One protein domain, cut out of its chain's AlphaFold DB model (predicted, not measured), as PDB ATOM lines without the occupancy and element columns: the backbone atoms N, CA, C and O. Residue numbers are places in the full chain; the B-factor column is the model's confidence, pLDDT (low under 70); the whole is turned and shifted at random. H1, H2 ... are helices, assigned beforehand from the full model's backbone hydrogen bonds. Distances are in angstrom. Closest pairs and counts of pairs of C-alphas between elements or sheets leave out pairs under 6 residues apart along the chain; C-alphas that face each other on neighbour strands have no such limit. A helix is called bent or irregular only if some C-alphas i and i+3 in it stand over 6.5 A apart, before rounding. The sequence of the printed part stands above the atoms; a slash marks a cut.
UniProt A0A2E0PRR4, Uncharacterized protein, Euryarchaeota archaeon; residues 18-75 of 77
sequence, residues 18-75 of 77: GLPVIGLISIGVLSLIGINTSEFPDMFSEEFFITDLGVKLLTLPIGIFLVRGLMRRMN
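What this domain is: This is residues 18 to 75 of the 77 residues of an uncharacterized protein of Euryarchaeota archaeon (UniProt A0A2E0PRR4). A helical hairpin with unequal legs: H1 lies side by side with the first arm of the longer helix H2, H2a, and the rest of H2 runs on past H1, where residues 57 to 75 stick out and make much of the length. A long loop, residues 33 to 45, joins the two helices at the other end. The printed part has 58 residues with two named helices, H1 then H2, and no named strand; the class is all helix. It is extended, with a radius of gyration of the C-alphas of 16.9 A and spans of 57 by 17 by 11 A.

How they stand to each other: H1, residues 18 to 32, comes first. H2, residues 46 to 73, was assigned as one helix by its hydrogen bonds but is bent: C-alphas 58 and 61 are 6.5 A apart. Its arms, H2a, residues 46 to 58, and H2b, residues 61 to 73, stand at a shallow tilt of 28 degrees. H1 and H2a form a hairpin and touch, their closest C-alphas being those of Pro 20 and Phe 49, 4.9 A apart. They run opposite ways at a shallow tilt of 28 degrees. H1 and H2b are apart. In H1, H2a and H2b every O i to N i+4 pair is within hydrogen-bond range.

Where its parts are: H1 begins at C-alpha 18 (24.930, -30.753, 25.780) and measures 20.8 A from first to last C-alpha. H2a begins at C-alpha 46 (32.769, -19.822, 19.561) and measures 18.2 A. H2b measures 18.3 A and ends at C-alpha 73 (41.421, -47.166, 47.887).

The domain as a whole: The C-alphas of Gly 34 and Asn 75 are the two farthest apart, 57.2 A. The printed part has no cut, and the link from H1 to H2 is long, 13 residues. Mean pLDDT of the printed part is 89.1; residue 75 is under 70.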
ATOM      1  N   GLY A  18      26.063 -31.355  26.478       90.69
ATOM      2  CA  GLY A  18      24.930 -30.753  25.780       90.69
ATOM      3  C   GLY A  18      25.021 -29.239  25.701       90.69
ATOM      4  O   GLY A  18      24.803 -28.681  24.632       90.69
ATOM      5  N   LEU A  19      25.404 -28.575  26.795       89.88
ATOM      6  CA  LEU A  19      25.530 -27.117  26.820       89.88
ATOM      7  C   LEU A  19      26.517 -26.591  25.754       89.88
ATOM      8  O   LEU A  19      26.091 -25.785  24.927       89.88
ATOM      9  N   PRO A  20      27.787 -27.045  25.700       93.06
ATOM     10  CA  PRO A  20      28.716 -26.549  24.691       93.06
ATOM     11  C   PRO A  20      28.352 -26.978  23.270       93.06
ATOM     12  O   PRO A  20      28.494 -26.187  22.345       93.06
ATOM     13  N   VAL A  21      27.827 -28.194  23.081       94.56
ATOM     14  CA  VAL A  21      27.407 -28.664  21.752       94.56
ATOM     15  C   VAL A  21      26.251 -27.822  21.210       94.56
ATOM     16  O   VAL A  21      26.299 -27.387  20.061       94.56
ATOM     17  N   ILE A  22      25.229 -27.550  22.026       94.75
ATOM     18  CA  ILE A  22      24.094 -26.712  21.624       94.75
ATOM     19  C   ILE A  22      24.566 -25.281  21.355       94.75
ATOM     20  O   ILE A  22      24.166 -24.710  20.345       94.75
ATOM     21  N   GLY A  23      25.451 -24.732  22.194       93.31
ATOM     22  CA  GLY A  23      26.042 -23.407  21.987       93.31
ATOM     23  C   GLY A  23      26.736 -23.276  20.628       93.31
ATOM     24  O   GLY A  23      26.425 -22.363  19.866       93.31
ATOM     25  N   LEU A  24      27.592 -24.240  20.273       94.88
ATOM     26  CA  LEU A  24      28.276 -24.271  18.974       94.88
ATOM     27  C   LEU A  24      27.303 -24.413  17.799       94.88
ATOM     28  O   LEU A  24      27.445 -23.713  16.799       94.88
ATOM     29  N   ILE A  25      26.290 -25.278  17.921       95.44
ATOM     30  CA  ILE A  25      25.257 -25.427  16.886       95.44
ATOM     31  C   ILE A  25      24.498 -24.111  16.700       95.44
ATOM     32  O   ILE A  25      24.284 -23.686  15.567       95.44
ATOM     33  N   SER A  26      24.111 -23.443  17.790       94.81
ATOM     34  CA  SER A  26      23.423 -22.153  17.727       94.81
ATOM     35  C   SER A  26      24.277 -21.088  17.041       94.81
ATOM     36  O   SER A  26      23.778 -20.426  16.136       94.81
ATOM     37  N   ILE A  27      25.559 -20.964  17.398       94.38
ATOM     38  CA  ILE A  27      26.491 -20.031  16.743       94.38
ATOM     39  C   ILE A  27      26.616 -20.345  15.250       94.38
ATOM     40  O   ILE A  27      26.496 -19.440  14.425       94.38
ATOM     41  N   GLY A  28      26.786 -21.619  14.889       94.12
ATOM     42  CA  GLY A  28      26.876 -22.043  13.493       94.12
ATOM     43  C   GLY A  28      25.617 -21.707  12.691       94.12
ATOM     44  O   GLY A  28      25.715 -21.181  11.584       94.12
ATOM     45  N   VAL A  29      24.428 -21.939  13.256       96.44
ATOM     46  CA  VAL A  29      23.148 -21.581  12.619       96.44
ATOM     47  C   VAL A  29      23.013 -20.067  12.453       96.44
ATOM     48  O   VAL A  29      22.618 -19.614  11.381       96.44
ATOM     49  N   LEU A  30      23.360 -19.285  13.481       94.62
ATOM     50  CA  LEU A  30      23.322 -17.819  13.434       94.62
ATOM     51  C   LEU A  30      24.272 -17.275  12.356       94.62
ATOM     52  O   LEU A  30      23.876 -16.428  11.557       94.62
ATOM     53  N   SER A  31      25.488 -17.818  12.266       92.88
ATOM     54  CA  SER A  31      26.442 -17.471  11.209       92.88
ATOM     55  C   SER A  31      25.905 -17.826   9.815       92.88
ATOM     56  O   SER A  31      26.007 -17.016   8.893       92.88
ATOM     57  N   LEU A  32      25.241 -18.979   9.662       95.88
ATOM     58  CA  LEU A  32      24.677 -19.428   8.384       95.88
ATOM     59  C   LEU A  32      23.554 -18.515   7.860       95.88
ATOM     60  O   LEU A  32      23.387 -18.381   6.649       95.88
ATOM     61  N   ILE A  33      22.801 -17.868   8.756       96.25
ATOM     62  CA  ILE A  33      21.780 -16.867   8.400       96.25
ATOM     63  C   ILE A  33      22.343 -15.437   8.299       96.25
ATOM     64  O   ILE A  33      21.578 -14.492   8.110       96.25
ATOM     65  N   GLY A  34      23.668 -15.273   8.392       92.94
ATOM     66  CA  GLY A  34      24.371 -14.008   8.178       92.94
ATOM     67  C   GLY A  34      24.528 -13.129   9.420       92.94
ATOM     68  O   GLY A  34      24.883 -11.959   9.286       92.94
ATOM     69  N   ILE A  35      24.271 -13.654  10.624       93.50
ATOM     70  CA  ILE A  35      24.521 -12.916  11.868       93.50
ATOM     71  C   ILE A  35      26.016 -12.944  12.176       93.50
ATOM     72  O   ILE A  35      26.639 -14.005  12.215       93.50
ATOM     73  N   ASN A  36      26.580 -11.763  12.434       90.81
ATOM     74  CA  ASN A  36      27.970 -11.631  12.837       90.81
ATOM     75  C   ASN A  36      28.152 -12.037  14.308       90.81
ATOM     76  O   ASN A  36      28.016 -11.225  15.218       90.81
ATOM     77  N   THR A  37      28.477 -13.305  14.543       87.62
ATOM     78  CA  THR A  37      28.699 -13.855  15.888       87.62
ATOM     79  C   THR A  37      29.996 -13.365  16.541       87.62
ATOM     80  O   THR A  37      30.171 -13.565  17.738       87.62
ATOM     81  N   SER A  38      30.884 -12.678  15.808       86.12
ATOM     82  CA  SER A  38      32.115 -12.089  16.371       86.12
ATOM     83  C   SER A  38      31.861 -10.882  17.280       86.12
ATOM     84  O   SER A  38      32.719 -10.518  18.076       86.12
ATOM     85  N   GLU A  39      30.675 -10.279  17.190       89.44
ATOM     86  CA  GLU A  39      30.246  -9.183  18.067       89.44
ATOM     87  C   GLU A  39      29.610  -9.685  19.368       89.44
ATOM     88  O   GLU A  39      29.201  -8.888  20.218       89.44
ATOM     89  N   PHE A  40      29.479 -11.003  19.533       89.38
ATOM     90  CA  PHE A  40      28.916 -11.557  20.752       89.38
ATOM     91  C   PHE A  40      29.882 -11.368  21.926       89.38
ATOM     92  O   PHE A  40      31.097 -11.394  21.738       89.38
ATOM     93  N   PRO A  41      29.359 -11.205  23.154       92.69
ATOM     94  CA  PRO A  41      30.198 -11.198  24.343       92.69
ATOM     95  C   PRO A  41      31.038 -12.473  24.424       92.69
ATOM     96  O   PRO A  41      30.556 -13.539  24.042       92.69
ATOM     97  N   ASP A  42      32.222 -12.395  25.031       91.25
ATOM     98  CA  ASP A  42      33.149 -13.532  25.153       91.25
ATOM     99  C   ASP A  42      32.495 -14.799  25.733       91.25
ATOM    100  O   ASP A  42      32.833 -15.907  25.340       91.25
ATOM    101  N   MET A  43      31.506 -14.662  26.623       89.25
ATOM    102  CA  MET A  43      30.762 -15.799  27.197       89.25
ATOM    103  C   MET A  43      29.879 -16.558  26.190       89.25
ATOM    104  O   MET A  43      29.414 -17.654  26.488       89.25
ATOM    105  N   PHE A  44      29.611 -15.972  25.025       88.56
ATOM    106  CA  PHE A  44      28.820 -16.546  23.934       88.56
ATOM    107  C   PHE A  44      29.639 -16.687  22.647       88.56
ATOM    108  O   PHE A  44      29.062 -16.889  21.578       88.56
ATOM    109  N   SER A  45      30.964 -16.562  22.734       92.38
ATOM    110  CA  SER A  45      31.844 -16.735  21.589       92.38
ATOM    111  C   SER A  45      32.027 -18.215  21.256       92.38
ATOM    112  O   SER A  45      31.865 -19.110  22.092       92.38
ATOM    113  N   GLU A  46      32.398 -18.481  20.007       92.69
ATOM    114  CA  GLU A  46      32.769 -19.822  19.561       92.69
ATOM    115  C   GLU A  46      33.930 -20.380  20.400       92.69
ATOM    116  O   GLU A  46      33.886 -21.523  20.857       92.69
ATOM    117  N   GLU A  47      34.929 -19.542  20.682       93.44
ATOM    118  CA  GLU A  47      36.119 -19.883  21.463       93.44
ATOM    119  C   GLU A  47      35.769 -20.360  22.876       93.44
ATOM    120  O   GLU A  47      36.347 -21.338  23.365       93.44
ATOM    121  N   PHE A  48      34.789 -19.719  23.521       94.00
ATOM    122  CA  PHE A  48      34.312 -20.127  24.837       94.00
ATOM    123  C   PHE A  48      33.707 -21.530  24.805       94.00
ATOM    124  O   PHE A  48      34.096 -22.387  25.601       94.00
ATOM    125  N   PHE A  49      32.798 -21.804  23.866       94.81
ATOM    126  CA  PHE A  49      32.150 -23.114  23.794       94.81
ATOM    127  C   PHE A  49      33.099 -24.228  23.342       94.81
ATOM    128  O   PHE A  49      32.990 -25.347  23.844       94.81
ATOM    129  N   ILE A  50      34.061 -23.941  22.456       94.44
ATOM    130  CA  ILE A  50      35.134 -24.886  22.104       94.44
ATOM    131  C   ILE A  50      35.973 -25.214  23.342       94.44
ATOM    132  O   ILE A  50      36.259 -26.384  23.605       94.44
ATOM    133  N   THR A  51      36.342 -24.199  24.125       94.75
ATOM    134  CA  THR A  51      37.141 -24.383  25.341       94.75
ATOM    135  C   THR A  51      36.375 -25.184  26.393       94.75
ATOM    136  O   THR A  51      36.918 -26.146  26.937       94.75
ATOM    137  N   ASP A  52      35.103 -24.857  26.642       93.38
ATOM    138  CA  ASP A  52      34.236 -25.599  27.568       93.38
ATOM    139  C   ASP A  52      34.078 -27.065  27.136       93.38
ATOM    140  O   ASP A  52      34.249 -27.979  27.949       93.38
ATOM    141  N   LEU A  53      33.840 -27.315  25.841       93.62
ATOM    142  CA  LEU A  53      33.766 -28.668  25.291       93.62
ATOM    143  C   LEU A  53      35.076 -29.434  25.501       93.62
ATOM    144  O   LEU A  53      35.052 -30.583  25.943       93.62
ATOM    145  N   GLY A  54      36.211 -28.799  25.209       92.81
ATOM    146  CA  GLY A  54      37.537 -29.393  25.352       92.81
ATOM    147  C   GLY A  54      37.855 -29.762  26.799       92.81
ATOM    148  O   GLY A  54      38.271 -30.890  27.071       92.81
ATOM    149  N   VAL A  55      37.595 -28.854  27.744       92.19
ATOM    150  CA  VAL A  55      37.782 -29.111  29.181       92.19
ATOM    151  C   VAL A  55      36.893 -30.262  29.637       92.19
ATOM    152  O   VAL A  55      37.363 -31.165  30.328       92.19
ATOM    153  N   LYS A  56      35.621 -30.282  29.236       90.38
ATOM    154  CA  LYS A  56      34.694 -31.357  29.606       90.38
ATOM    155  C   LYS A  56      35.108 -32.699  29.023       90.38
ATOM    156  O   LYS A  56      35.087 -33.690  29.743       90.38
ATOM    157  N   LEU A  57      35.542 -32.737  27.764       89.50
ATOM    158  CA  LEU A  57      36.008 -33.962  27.117       89.50
ATOM    159  C   LEU A  57      37.288 -34.500  27.768       89.50
ATOM    160  O   LEU A  57      37.432 -35.709  27.929       89.50
ATOM    161  N   LEU A  58      38.194 -33.610  28.179       89.19
ATOM    162  CA  LEU A  58      39.440 -33.969  28.854       89.19
ATOM    163  C   LEU A  58      39.199 -34.422  30.301       89.19
ATOM    164  O   LEU A  58      39.814 -35.380  30.765       89.19
ATOM    165  N   THR A  59      38.288 -33.763  31.018       86.81
ATOM    166  CA  THR A  59      38.009 -34.060  32.430       86.81
ATOM    167  C   THR A  59      37.098 -35.269  32.627       86.81
ATOM    168  O   THR A  59      37.243 -35.944  33.641       86.81
ATOM    169  N   LEU A  60      36.225 -35.611  31.671       84.62
ATOM    170  CA  LEU A  60      35.348 -36.793  31.731       84.62
ATOM    171  C   LEU A  60      36.101 -38.106  32.030       84.62
ATOM    172  O   LEU A  60      35.783 -38.761  33.029       84.62
ATOM    173  N   PRO A  61      37.122 -38.507  31.245       81.38
ATOM    174  CA  PRO A  61      37.883 -39.718  31.526       81.38
ATOM    175  C   PRO A  61      38.689 -39.590  32.821       81.38
ATOM    176  O   PRO A  61      38.734 -40.540  33.601       81.38
ATOM    177  N   ILE A  62      39.280 -38.421  33.097       84.25
ATOM    178  CA  ILE A  62      40.065 -38.183  34.319       84.25
ATOM    179  C   ILE A  62      39.190 -38.348  35.568       84.25
ATOM    180  O   ILE A  62      39.603 -39.009  36.519       84.25
ATOM    181  N   GLY A  63      37.967 -37.815  35.555       79.88
ATOM    182  CA  GLY A  63      36.993 -37.970  36.632       79.88
ATOM    183  C   GLY A  63      36.642 -39.435  36.874       79.88
ATOM    184  O   GLY A  63      36.673 -39.892  38.014       79.88
ATOM    185  N   ILE A  64      36.414 -40.209  35.808       79.94
ATOM    186  CA  ILE A  64      36.159 -41.654  35.909       79.94
ATOM    187  C   ILE A  64      37.365 -42.386  36.515       79.94
ATOM    188  O   ILE A  64      37.193 -43.223  37.404       79.94
ATOM    189  N   PHE A  65      38.587 -42.077  36.067       82.69
ATOM    190  CA  PHE A  65      39.807 -42.687  36.605       82.69
ATOM    191  C   PHE A  65      40.032 -42.334  38.079       82.69
ATOM    192  O   PHE A  65      40.376 -43.218  38.863       82.69
ATOM    193  N   LEU A  66      39.803 -41.079  38.471       82.06
ATOM    194  CA  LEU A  66      39.922 -40.630  39.858       82.06
ATOM    195  C   LEU A  66      38.891 -41.306  40.763       82.06
ATOM    196  O   LEU A  66      39.269 -41.839  41.803       82.06
ATOM    197  N   VAL A  67      37.618 -41.353  40.355       81.75
ATOM    198  CA  VAL A  67      36.553 -42.023  41.121       81.75
ATOM    199  C   VAL A  67      36.852 -43.513  41.266       81.75
ATOM    200  O   VAL A  67      36.803 -44.038  42.376       81.75
ATOM    201  N   ARG A  68      37.256 -44.191  40.184       78.00
ATOM    202  CA  ARG A  68      37.673 -45.603  40.244       78.00
ATOM    203  C   ARG A  68      38.878 -45.820  41.155       78.00
ATOM    204  O   ARG A  68      38.896 -46.776  41.928       78.00
ATOM    205  N   GLY A  69      39.878 -44.943  41.090       83.44
ATOM    206  CA  GLY A  69      41.046 -44.996  41.968       83.44
ATOM    207  C   GLY A  69      40.678 -44.809  43.441       83.44
ATOM    208  O   GLY A  69      41.214 -45.511  44.301       83.44
ATOM    209  N   LEU A  70      39.737 -43.909  43.728       83.56
ATOM    210  CA  LEU A  70      39.240 -43.641  45.075       83.56
ATOM    211  C   LEU A  70      38.407 -44.812  45.620       83.56
ATOM    212  O   LEU A  70      38.659 -45.256  46.737       83.56
ATOM    213  N   MET A  71      37.497 -45.379  44.820       78.06
ATOM    214  CA  MET A  71      36.741 -46.586  45.189       78.06
ATOM    215  C   MET A  71      37.673 -47.753  45.525       78.06
ATOM    216  O   MET A  71      37.523 -48.390  46.567       78.06
ATOM    217  N   ARG A  72      38.709 -47.966  44.703       80.31
ATOM    218  CA  ARG A  72      39.722 -49.004  44.939       80.31
ATOM    219  C   ARG A  72      40.512 -48.775  46.231       80.31
ATOM    220  O   ARG A  72      40.881 -49.736  46.896       80.31
ATOM    221  N   ARG A  73      40.774 -47.519  46.607       79.62
ATOM    222  CA  ARG A  73      41.421 -47.166  47.887       79.62
ATOM    223  C   ARG A  73      40.518 -47.425  49.091       79.62
ATOM    224  O   ARG A  73      41.032 -47.728  50.161       79.62
ATOM    225  N   MET A  74      39.206 -47.285  48.924       81.94
ATOM    226  CA  MET A  74      38.217 -47.451  49.993       81.94
ATOM    227  C   MET A  74      37.740 -48.900  50.175       81.94
ATOM    228  O   MET A  74      36.945 -49.150  51.074       81.94
ATOM    229  N   ASN A  75      38.236 -49.848  49.368       65.31
ATOM    230  CA  ASN A  75      37.850 -51.265  49.400       65.31
ATOM    231  C   ASN A  75      36.330 -51.487  49.257       65.31
ATOM    232  O   ASN A  75      35.770 -52.425  49.819       65.31
TER     233      ASN A  75